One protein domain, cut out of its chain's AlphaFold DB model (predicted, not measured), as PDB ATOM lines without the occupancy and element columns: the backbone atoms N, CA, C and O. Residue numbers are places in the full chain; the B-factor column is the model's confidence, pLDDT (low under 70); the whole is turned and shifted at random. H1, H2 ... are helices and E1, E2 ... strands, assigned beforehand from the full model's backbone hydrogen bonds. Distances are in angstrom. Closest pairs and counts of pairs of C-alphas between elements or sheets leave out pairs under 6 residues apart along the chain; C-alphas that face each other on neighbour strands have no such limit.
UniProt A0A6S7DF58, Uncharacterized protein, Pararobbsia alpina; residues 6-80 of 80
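AT A GLANCE: This is residues 6 to 80 of the 80 residues of an uncharacterized protein of Pararobbsia alpina (UniProt A0A6S7DF58). A small two-stranded parallel sheet, E1 and E2, lies in the middle between two long helices, H1 over one face and H3 over the other. The short helix H2 follows directly on E2, a long loop leads from it to H3, and residues 33 to 39, of which 33 to 35 belong to H1, stick out. The printed part has 75 residues with three named helices and two named strands, in the order E1, H1, E2, H2, H3, and is mostly helix. It is only just compact, close to loose, with a radius of gyration of the C-alphas of 13.2 A and spans of 36 by 28 by 18 A.

HOW THE PARTS SIT: E1, residues 6 to 9, and E2, residues 41 to 45, are parallel neighbours at 16 degrees; N 7 and O 42 are 2.9 A apart and N 44 and O 7 2.8 A, within hydrogen-bond range. H1, residues 18 to 35, lies between them in the chain, a strand-helix-strand unit, two parallel neighbour strands joined through a helix, with a right-handed crossover. H1 is near E1, with 5 pairs of C-alphas within 10 A. The closest C-alphas of H1 and E2, those of Ser 35 and Val 41, are 6.1 A apart. The closest C-alphas of E1 and H2, residues 46 to 49, are those of Trp 9 and Leu 46, 6.0 A apart. H3, residues 64 to 79, is near E1, with 7 pairs within 10 A, and apart from H1, H2 and E2. Every O i to N i+4 pair is within hydrogen-bond range in H1 and H3; H2 is too short for one.

IN THESE COORDINATES: E1 begins at C-alpha 6 (5.672, -15.342, -21.711) and is 10.2 A long. H1 measures 25.2 A, E2 13.5 A and H2 5.1 A. H3, 22.5 A, ends at C-alpha 79 (9.694, -3.832, -27.479).

THE WHOLE: The C-alphas of Glu 18 and Asn 80 are the two farthest apart, 39.3 A. The printed part has no cut. The link from H2 to H3, residues 50 to 63, is long. The mean pLDDT of the printed part is 94.5, and residue 80 is under 70.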
ATOM      1  N   LEU A   6       6.890 -14.835 -21.082       97.56
ATOM      2  CA  LEU A   6       5.672 -15.342 -21.711       97.56
ATOM      3  C   LEU A   6       5.582 -16.853 -21.497       97.56
ATOM      4  O   LEU A   6       6.488 -17.596 -21.871       97.56
ATOM      5  N   PHE A   7       4.469 -17.306 -20.928       97.44
ATOM      6  CA  PHE A   7       4.139 -18.719 -20.776       97.44
ATOM      7  C   PHE A   7       3.041 -19.092 -21.773       97.44
ATOM      8  O   PHE A   7       2.006 -18.430 -21.814       97.44
ATOM      9  N   ILE A   8       3.235 -20.163 -22.547       97.31
ATOM     10  CA  ILE A   8       2.227 -20.679 -23.486       97.31
ATOM     11  C   ILE A   8       1.967 -22.151 -23.184       97.31
ATOM     12  O   ILE A   8       2.904 -22.948 -23.125       97.31
ATOM     13  N   TRP A   9       0.695 -22.509 -23.025       96.88
ATOM     14  CA  TRP A   9       0.251 -23.882 -22.807       96.88
ATOM     15  C   TRP A   9      -0.698 -24.333 -23.909       96.88
ATOM     16  O   TRP A   9      -1.651 -23.630 -24.245       96.88
ATOM     17  N   GLY A  10      -0.426 -25.525 -24.445       95.12
ATOM     18  CA  GLY A  10      -1.299 -26.209 -25.393       95.12
ATOM     19  C   GLY A  10      -2.587 -26.730 -24.760       95.12
ATOM     20  O   GLY A  10      -2.967 -26.369 -23.646       95.12
ATOM     21  N   ASP A  11      -3.269 -27.608 -25.484       94.81
ATOM     22  CA  ASP A  11      -4.517 -28.204 -25.022       94.81
ATOM     23  C   ASP A  11      -4.256 -29.414 -24.102       94.81
ATOM     24  O   ASP A  11      -3.136 -29.913 -23.987       94.81
ATOM     25  N   ASN A  12      -5.307 -29.933 -23.463       92.25
ATOM     26  CA  ASN A  12      -5.294 -31.196 -22.713       92.25
ATOM     27  C   ASN A  12      -4.388 -31.240 -21.465       92.25
ATOM     28  O   ASN A  12      -4.108 -32.321 -20.945       92.25
ATOM     29  N   ILE A  13      -3.962 -30.086 -20.950       91.56
ATOM     30  CA  ILE A  13      -3.077 -29.985 -19.778       91.56
ATOM     31  C   ILE A  13      -3.779 -30.379 -18.470       91.56
ATOM     32  O   ILE A  13      -3.162 -30.946 -17.558       91.56
ATOM     33  N   HIS A  14      -5.086 -30.136 -18.391       89.00
ATOM     34  CA  HIS A  14      -5.884 -30.359 -17.189       89.00
ATOM     35  C   HIS A  14      -6.560 -31.732 -17.222       89.00
ATOM     36  O   HIS A  14      -7.367 -32.022 -18.104       89.00
ATOM     37  N   GLY A  15      -6.233 -32.591 -16.253       79.94
ATOM     38  CA  GLY A  15      -6.996 -33.810 -15.951       79.94
ATOM     39  C   GLY A  15      -6.790 -35.008 -16.885       79.94
ATOM     40  O   GLY A  15      -7.325 -36.075 -16.600       79.94
ATOM     41  N   LYS A  16      -6.010 -34.882 -17.970       86.62
ATOM     42  CA  LYS A  16      -5.711 -36.009 -18.882       86.62
ATOM     43  C   LYS A  16      -4.374 -36.701 -18.618       86.62
ATOM     44  O   LYS A  16      -4.199 -37.856 -18.991       86.62
ATOM     45  N   SER A  17      -3.425 -36.014 -17.987       91.25
ATOM     46  CA  SER A  17      -2.121 -36.573 -17.635       91.25
ATOM     47  C   SER A  17      -1.621 -35.948 -16.343       91.25
ATOM     48  O   SER A  17      -1.390 -34.741 -16.289       91.25
ATOM     49  N   GLU A  18      -1.402 -36.772 -15.317       93.00
ATOM     50  CA  GLU A  18      -0.903 -36.294 -14.023       93.00
ATOM     51  C   GLU A  18       0.466 -35.614 -14.157       93.00
ATOM     52  O   GLU A  18       0.728 -34.601 -13.513       93.00
ATOM     53  N   THR A  19       1.326 -36.112 -15.050       94.19
ATOM     54  CA  THR A  19       2.628 -35.499 -15.337       94.19
ATOM     55  C   THR A  19       2.473 -34.067 -15.848       94.19
ATOM     56  O   THR A  19       3.110 -33.157 -15.315       94.19
ATOM     57  N   TRP A  20       1.598 -33.849 -16.834       94.38
ATOM     58  CA  TRP A  20       1.358 -32.519 -17.401       94.38
ATOM     59  C   TRP A  20       0.645 -31.592 -16.425       94.38
ATOM     60  O   TRP A  20       1.052 -30.444 -16.270       94.38
ATOM     61  N   SER A  21      -0.340 -32.105 -15.686       93.31
ATOM     62  CA  SER A  21      -0.995 -31.346 -14.621       93.31
ATOM     63  C   SER A  21      -0.002 -30.945 -13.519       93.31
ATOM     64  O   SER A  21      -0.065 -29.825 -13.013       93.31
ATOM     65  N   ARG A  22       0.974 -31.798 -13.178       94.88
ATOM     66  CA  ARG A  22       2.057 -31.454 -12.243       94.88
ATOM     67  C   ARG A  22       2.980 -30.370 -12.798       94.88
ATOM     68  O   ARG A  22       3.296 -29.437 -12.064       94.88
ATOM     69  N   TYR A  23       3.411 -30.474 -14.056       95.44
ATOM     70  CA  TYR A  23       4.251 -29.445 -14.678       95.44
ATOM     71  C   TYR A  23       3.547 -28.094 -14.735       95.44
ATOM     72  O   TYR A  23       4.156 -27.089 -14.374       95.44
ATOM     73  N   PHE A  24       2.258 -28.080 -15.077       94.94
ATOM     74  CA  PHE A  24       1.455 -26.864 -15.049       94.94
ATOM     75  C   PHE A  24       1.448 -26.220 -13.660       94.94
ATOM     76  O   PHE A  24       1.772 -25.044 -13.536       94.94
ATOM     77  N   ARG A  25       1.184 -26.993 -12.594       94.75
ATOM     78  CA  ARG A  25       1.198 -26.473 -11.212       94.75
ATOM     79  C   ARG A  25       2.552 -25.880 -10.811       94.75
ATOM     80  O   ARG A  25       2.592 -24.839 -10.164       94.75
ATOM     81  N   ILE A  26       3.658 -26.527 -11.186       96.75
ATOM     82  CA  ILE A  26       5.014 -26.036 -10.879       96.75
ATOM     83  C   ILE A  26       5.277 -24.703 -11.585       96.75
ATOM     84  O   ILE A  26       5.734 -23.749 -10.956       96.75
ATOM     85  N   VAL A  27       4.967 -24.624 -12.879       96.38
ATOM     86  CA  VAL A  27       5.165 -23.407 -13.673       96.38
ATOM     87  C   VAL A  27       4.235 -22.286 -13.216       96.38
ATOM     88  O   VAL A  27       4.671 -21.145 -13.138       96.38
ATOM     89  N   GLU A  28       2.991 -22.589 -12.851       95.25
ATOM     90  CA  GLU A  28       2.049 -21.600 -12.321       95.25
ATOM     91  C   GLU A  28       2.530 -21.015 -10.986       95.25
ATOM     92  O   GLU A  28       2.436 -19.807 -10.774       95.25
ATOM     93  N   ASN A  29       3.128 -21.829 -10.110       96.00
ATOM     94  CA  ASN A  29       3.764 -21.320  -8.893       96.00
ATOM     95  C   ASN A  29       4.935 -20.382  -9.214       96.00
ATOM     96  O   ASN A  29       5.043 -19.311  -8.620       96.00
ATOM     97  N   TYR A  30       5.790 -20.746 -10.175       95.94
ATOM     98  CA  TYR A  30       6.881 -19.875 -10.620       95.94
ATOM     99  C   TYR A  30       6.357 -18.560 -11.213       95.94
ATOM    100  O   TYR A  30       6.821 -17.481 -10.847       95.94
ATOM    101  N   ARG A  31       5.333 -18.634 -12.068       96.31
ATOM    102  CA  ARG A  31       4.684 -17.468 -12.666       96.31
ATOM    103  C   ARG A  31       4.101 -16.533 -11.608       96.31
ATOM    104  O   ARG A  31       4.216 -15.321 -11.762       96.31
ATOM    105  N   ARG A  32       3.504 -17.068 -10.536       94.00
ATOM    106  CA  ARG A  32       2.990 -16.272  -9.406       94.00
ATOM    107  C   ARG A  32       4.099 -15.495  -8.712       94.00
ATOM    108  O   ARG A  32       3.988 -14.284  -8.607       94.00
ATOM    109  N   VAL A  33       5.204 -16.163  -8.379       94.06
ATOM    110  CA  VAL A  33       6.380 -15.501  -7.787       94.06
ATOM    111  C   VAL A  33       6.915 -14.385  -8.693       94.06
ATOM    112  O   VAL A  33       7.278 -13.321  -8.203       94.06
ATOM    113  N   LEU A  34       6.941 -14.594 -10.015       94.19
ATOM    114  CA  LEU A  34       7.327 -13.538 -10.958       94.19
ATOM    115  C   LEU A  34       6.304 -12.394 -11.020       94.19
ATOM    116  O   LEU A  34       6.702 -11.240 -11.141       94.19
ATOM    117  N   SER A  35       5.008 -12.705 -10.950       89.00
ATOM    118  CA  SER A  35       3.917 -11.719 -11.030       89.00
ATOM    119  C   SER A  35       3.851 -10.815  -9.795       89.00
ATOM    120  O   SER A  35       3.360  -9.698  -9.893       89.00
ATOM    121  N   ASP A  36       4.380 -11.276  -8.660       86.00
ATOM    122  CA  ASP A  36       4.516 -10.485  -7.430       86.00
ATOM    123  C   ASP A  36       5.716  -9.510  -7.477       86.00
ATOM    124  O   ASP A  36       6.005  -8.809  -6.506       86.00
ATOM    125  N   SER A  37       6.432  -9.455  -8.604       87.75
ATOM    126  CA  SER A  37       7.520  -8.510  -8.867       87.75
ATOM    127  C   SER A  37       7.126  -7.488  -9.939       87.75
ATOM    128  O   SER A  37       6.139  -7.663 -10.642       87.75
ATOM    129  N   GLU A  38       7.946  -6.457 -10.161       89.69
ATOM    130  CA  GLU A  38       7.771  -5.501 -11.274       89.69
ATOM    131  C   GLU A  38       8.097  -6.103 -12.665       89.69
ATOM    132  O   GLU A  38       8.322  -5.383 -13.636       89.69
ATOM    133  N   THR A  39       8.187  -7.430 -12.776       93.38
ATOM    134  CA  THR A  39       8.492  -8.127 -14.030       93.38
ATOM    135  C   THR A  39       7.232  -8.247 -14.881       93.38
ATOM    136  O   THR A  39       6.178  -8.647 -14.396       93.38
ATOM    137  N   LEU A  40       7.345  -7.979 -16.182       94.94
ATOM    138  CA  LEU A  40       6.257  -8.243 -17.118       94.94
ATOM    139  C   LEU A  40       6.071  -9.757 -17.310       94.94
ATOM    140  O   LEU A  40       6.984 -10.444 -17.772       94.94
ATOM    141  N   VAL A  41       4.881 -10.264 -16.988       96.69
ATOM    142  CA  VAL A  41       4.548 -11.691 -17.056       96.69
ATOM    143  C   VAL A  41       3.200 -11.887 -17.747       96.69
ATOM    144  O   VAL A  41       2.196 -11.341 -17.302       96.69
ATOM    145  N   GLU A  42       3.158 -12.708 -18.797       96.69
ATOM    146  CA  GLU A  42       1.921 -13.062 -19.509       96.69
ATOM    147  C   GLU A  42       1.764 -14.588 -19.613       96.69
ATOM    148  O   GLU A  42       2.742 -15.323 -19.765       96.69
ATOM    149  N   LEU A  43       0.524 -15.074 -19.506       96.31
ATOM    150  CA  LEU A  43       0.151 -16.481 -19.658       96.31
ATOM    151  C   LEU A  43      -0.906 -16.609 -20.753       96.31
ATOM    152  O   LEU A  43      -1.957 -15.978 -20.680       96.31
ATOM    153  N   MET A  44      -0.646 -17.480 -21.722       97.19
ATOM    154  CA  MET A  44      -1.579 -17.854 -22.777       97.19
ATOM    155  C   MET A  44      -1.883 -19.350 -22.686       97.19
ATOM    156  O   MET A  44      -1.071 -20.190 -23.073       97.19
ATOM    157  N   GLU A  45      -3.070 -19.695 -22.198       96.44
ATOM    158  CA  GLU A  45      -3.630 -21.033 -22.398       96.44
ATOM    159  C   GLU A  45      -4.368 -21.041 -23.741       96.44
ATOM    160  O   GLU A  45      -5.428 -20.428 -23.881       96.44
ATOM    161  N   LEU A  46      -3.800 -21.714 -24.746       97.06
ATOM    162  CA  LEU A  46      -4.306 -21.704 -26.124       97.06
ATOM    163  C   LEU A  46      -5.804 -22.060 -26.239       97.06
ATOM    164  O   LEU A  46      -6.513 -21.355 -26.969       97.06
ATOM    165  N   PRO A  47      -6.355 -23.025 -25.464       95.56
ATOM    166  CA  PRO A  47      -7.789 -23.322 -25.503       95.56
ATOM    167  C   PRO A  47      -8.690 -22.150 -25.105       95.56
ATOM    168  O   PRO A  47      -9.807 -22.044 -25.619       95.56
ATOM    169  N   ALA A  48      -8.224 -21.263 -24.218       96.12
ATOM    170  CA  ALA A  48      -8.953 -20.057 -23.820       96.12
ATOM    171  C   ALA A  48      -8.976 -18.998 -24.937       96.12
ATOM    172  O   ALA A  48      -9.885 -18.174 -24.985       96.12
ATOM    173  N   LEU A  49      -8.023 -19.067 -25.870       96.06
ATOM    174  CA  LEU A  49      -7.949 -18.235 -27.076       96.06
ATOM    175  C   LEU A  49      -8.669 -18.868 -28.282       96.06
ATOM    176  O   LEU A  49      -8.592 -18.352 -29.393       96.06
ATOM    177  N   GLY A  50      -9.360 -19.997 -28.086       96.56
ATOM    178  CA  GLY A  50     -10.054 -20.727 -29.150       96.56
ATOM    179  C   GLY A  50      -9.156 -21.633 -29.999       96.56
ATOM    180  O   GLY A  50      -9.651 -22.259 -30.933       96.56
ATOM    181  N   ILE A  51      -7.869 -21.751 -29.663       96.81
ATOM    182  CA  ILE A  51      -6.901 -22.613 -30.351       96.81
ATOM    183  C   ILE A  51      -6.844 -23.944 -29.591       96.81
ATOM    184  O   ILE A  51      -6.532 -23.986 -28.404       96.81
ATOM    185  N   ARG A  52      -7.244 -25.037 -30.241       95.88
ATOM    186  CA  ARG A  52      -7.480 -26.336 -29.592       95.88
ATOM    187  C   ARG A  52      -6.771 -27.456 -30.330       95.88
ATOM    188  O   ARG A  52      -6.514 -27.360 -31.523       95.88
ATOM    189  N   GLY A  53      -6.538 -28.560 -29.626       94.75
ATOM    190  CA  GLY A  53      -5.903 -29.752 -30.186       94.75
ATOM    191  C   GLY A  53      -4.376 -29.693 -30.260       94.75
ATOM    192  O   GLY A  53      -3.780 -30.634 -30.778       94.75
ATOM    193  N   ASN A  54      -3.746 -28.641 -29.728       96.44
ATOM    194  CA  ASN A  54      -2.290 -28.538 -29.702       96.44
ATOM    195  C   ASN A  54      -1.654 -29.631 -28.837       96.44
ATOM    196  O   ASN A  54      -2.184 -30.003 -27.783       96.44
ATOM    197  N   SER A  55      -0.500 -30.119 -29.280       94.50
ATOM    198  CA  SER A  55       0.329 -31.071 -28.554       94.50
ATOM    199  C   SER A  55       1.304 -30.346 -27.618       94.50
ATOM    200  O   SER A  55       1.281 -29.126 -27.462       94.50
ATOM    201  N   HIS A  56       2.204 -31.097 -26.976       94.75
ATOM    202  CA  HIS A  56       3.342 -30.481 -26.292       94.75
ATOM    203  C   HIS A  56       4.309 -29.809 -27.280       94.75
ATOM    204  O   HIS A  56       4.923 -28.790 -26.966       94.75
ATOM    205  N   MET A  57       4.437 -30.363 -28.485       95.88
ATOM    206  CA  MET A  57       5.365 -29.887 -29.501       95.88
ATOM    207  C   MET A  57       4.737 -28.761 -30.331       95.88
ATOM    208  O   MET A  57       4.696 -28.842 -31.553       95.88
ATOM    209  N   LEU A  58       4.293 -27.693 -29.663       95.81
ATOM    210  CA  LEU A  58       3.574 -26.545 -30.239       95.81
ATOM    211  C   LEU A  58       4.205 -25.998 -31.532       95.81
ATOM    212  O   LEU A  58       3.518 -25.663 -32.489       95.81
ATOM    213  N   ILE A  59       5.538 -25.939 -31.578       95.44
ATOM    214  CA  ILE A  59       6.302 -25.406 -32.716       95.44
ATOM    215  C   ILE A  59       6.219 -26.325 -33.950       95.44
ATOM    216  O   ILE A  59       6.442 -25.877 -35.072       95.44
ATOM    217  N   MET A  60       5.888 -27.602 -33.762       97.25
ATOM    218  CA  MET A  60       5.736 -28.596 -34.829       97.25
ATOM    219  C   MET A  60       4.273 -28.916 -35.156       97.25
ATOM    220  O   MET A  60       4.023 -29.670 -36.096       97.25
ATOM    221  N   ASP A  61       3.313 -28.374 -34.404       97.00
ATOM    222  CA  ASP A  61       1.895 -28.592 -34.681       97.00
ATOM    223  C   ASP A  61       1.489 -27.968 -36.030       97.00
ATOM    224  O   ASP A  61       2.126 -27.051 -36.554       97.00
ATOM    225  N   ARG A  62       0.393 -28.465 -36.616       96.50
ATOM    226  CA  ARG A  62      -0.099 -28.018 -37.935       96.50
ATOM    227  C   ARG A  62      -0.411 -26.517 -37.980       96.50
ATOM    228  O   ARG A  62      -0.317 -25.898 -39.035       96.50
ATOM    229  N   ASP A  63      -0.819 -25.959 -36.851       93.62
ATOM    230  CA  ASP A  63      -1.177 -24.561 -36.640       93.62
ATOM    231  C   ASP A  63      -0.039 -23.747 -35.995       93.62
ATOM    232  O   ASP A  63      -0.276 -22.643 -35.505       93.62
ATOM    233  N   ASN A  64       1.210 -24.232 -36.045       97.50
ATOM    234  CA  ASN A  64       2.370 -23.570 -35.435       97.50
ATOM    235  C   ASN A  64       2.550 -22.096 -35.843       97.50
ATOM    236  O   ASN A  64       3.030 -21.297 -35.043       97.50
ATOM    237  N   GLN A  65       2.133 -21.708 -37.051       98.12
ATOM    238  CA  GLN A  65       2.182 -20.321 -37.525       98.12
ATOM    239  C   GLN A  65       1.280 -19.388 -36.704       98.12
ATOM    240  O   GLN A  65       1.627 -18.229 -36.485       98.12
ATOM    241  N   VAL A  66       0.143 -19.888 -36.208       97.00
ATOM    242  CA  VAL A  66      -0.756 -19.123 -35.331       97.00
ATOM    243  C   VAL A  66      -0.057 -18.843 -34.002       97.00
ATOM    244  O   VAL A  66      -0.053 -17.710 -33.526       97.00
ATOM    245  N   ILE A  67       0.607 -19.854 -33.440       97.38
ATOM    246  CA  ILE A  67       1.355 -19.742 -32.183       97.38
ATOM    247  C   ILE A  67       2.561 -18.810 -32.358       97.38
ATOM    248  O   ILE A  67       2.788 -17.931 -31.528       97.38
ATOM    249  N   ALA A  68       3.296 -18.937 -33.466       98.19
ATOM    250  CA  ALA A  68       4.400 -18.041 -33.803       98.19
ATOM    251  C   ALA A  68       3.936 -16.581 -33.901       98.19
ATOM    252  O   ALA A  68       4.614 -15.684 -33.400       98.19
ATOM    253  N   LYS A  69       2.749 -16.339 -34.473       98.25
ATOM    254  CA  LYS A  69       2.155 -15.003 -34.520       98.25
ATOM    255  C   LYS A  69       1.819 -14.461 -33.128       98.25
ATOM    256  O   LYS A  69       2.122 -13.302 -32.871       98.25
ATOM    257  N   LEU A  70       1.272 -15.271 -32.216       97.88
ATOM    258  CA  LEU A  70       1.025 -14.842 -30.829       97.88
ATOM    259  C   LEU A  70       2.317 -14.399 -30.127       97.88
ATOM    260  O   LEU A  70       2.341 -13.353 -29.477       97.88
ATOM    261  N   VAL A  71       3.398 -15.166 -30.303       98.00
ATOM    262  CA  VAL A  71       4.723 -14.828 -29.761       98.00
ATOM    263  C   VAL A  71       5.254 -13.537 -30.386       98.00
ATOM    264  O   VAL A  71       5.696 -12.650 -29.661       98.00
ATOM    265  N   GLN A  72       5.177 -13.391 -31.712       98.25
ATOM    266  CA  GLN A  72       5.618 -12.182 -32.414       98.25
ATOM    267  C   GLN A  72       4.835 -10.943 -31.968       98.25
ATOM    268  O   GLN A  72       5.419  -9.884 -31.730       98.25
ATOM    269  N   ASP A  73       3.515 -11.068 -31.836       97.94
ATOM    270  CA  ASP A  73       2.651  -9.981 -31.392       97.94
ATOM    271  C   ASP A  73       2.992  -9.590 -29.947       97.94
ATOM    272  O   ASP A  73       3.029  -8.402 -29.632       97.94
ATOM    273  N   TRP A  74       3.297 -10.555 -29.071       98.19
ATOM    274  CA  TRP A  74       3.779 -10.272 -27.715       98.19
ATOM    275  C   TRP A  74       5.128  -9.552 -27.722       98.19
ATOM    276  O   TRP A  74       5.238  -8.473 -27.148       98.19
ATOM    277  N   LEU A  75       6.123 -10.083 -28.436       98.06
ATOM    278  CA  LEU A  75       7.451  -9.468 -28.556       98.06
ATOM    279  C   LEU A  75       7.371  -8.021 -29.059       98.06
ATOM    280  O   LEU A  75       8.069  -7.145 -28.554       98.06
ATOM    281  N   THR A  76       6.479  -7.759 -30.013       97.81
ATOM    282  CA  THR A  76       6.245  -6.414 -30.550       97.81
ATOM    283  C   THR A  76       5.637  -5.483 -29.499       97.81
ATOM    284  O   THR A  76       6.052  -4.334 -29.403       97.81
ATOM    285  N   ARG A  77       4.689  -5.962 -28.677       96.31
ATOM    286  CA  ARG A  77       4.103  -5.157 -27.590       96.31
ATOM    287  C   ARG A  77       5.126  -4.760 -26.529       96.31
ATOM    288  O   ARG A  77       4.996  -3.681 -25.977       96.31
ATOM    289  N   ILE A  78       6.098  -5.623 -26.236       95.06
ATOM    290  CA  ILE A  78       7.062  -5.401 -25.144       95.06
ATOM    291  C   ILE A  78       8.341  -4.683 -25.582       95.06
ATOM    292  O   ILE A  78       9.166  -4.341 -24.739       95.06
ATOM    293  N   SER A  79       8.537  -4.523 -26.894       90.38
ATOM    294  CA  SER A  79       9.694  -3.832 -27.479       90.38
ATOM    295  C   SER A  79       9.410  -2.363 -27.815       90.38
ATOM    296  O   SER A  79      10.334  -1.653 -28.206       90.38
ATOM    297  N   ASN A  80       8.150  -1.935 -27.693       60.81
ATOM    298  CA  ASN A  80       7.692  -0.554 -27.865       60.81
ATOM    299  C   ASN A  80       7.465   0.100 -26.501       60.81
ATOM    300  O   ASN A  80       7.686   1.326 -26.412       60.81
TER     301      ASN A  80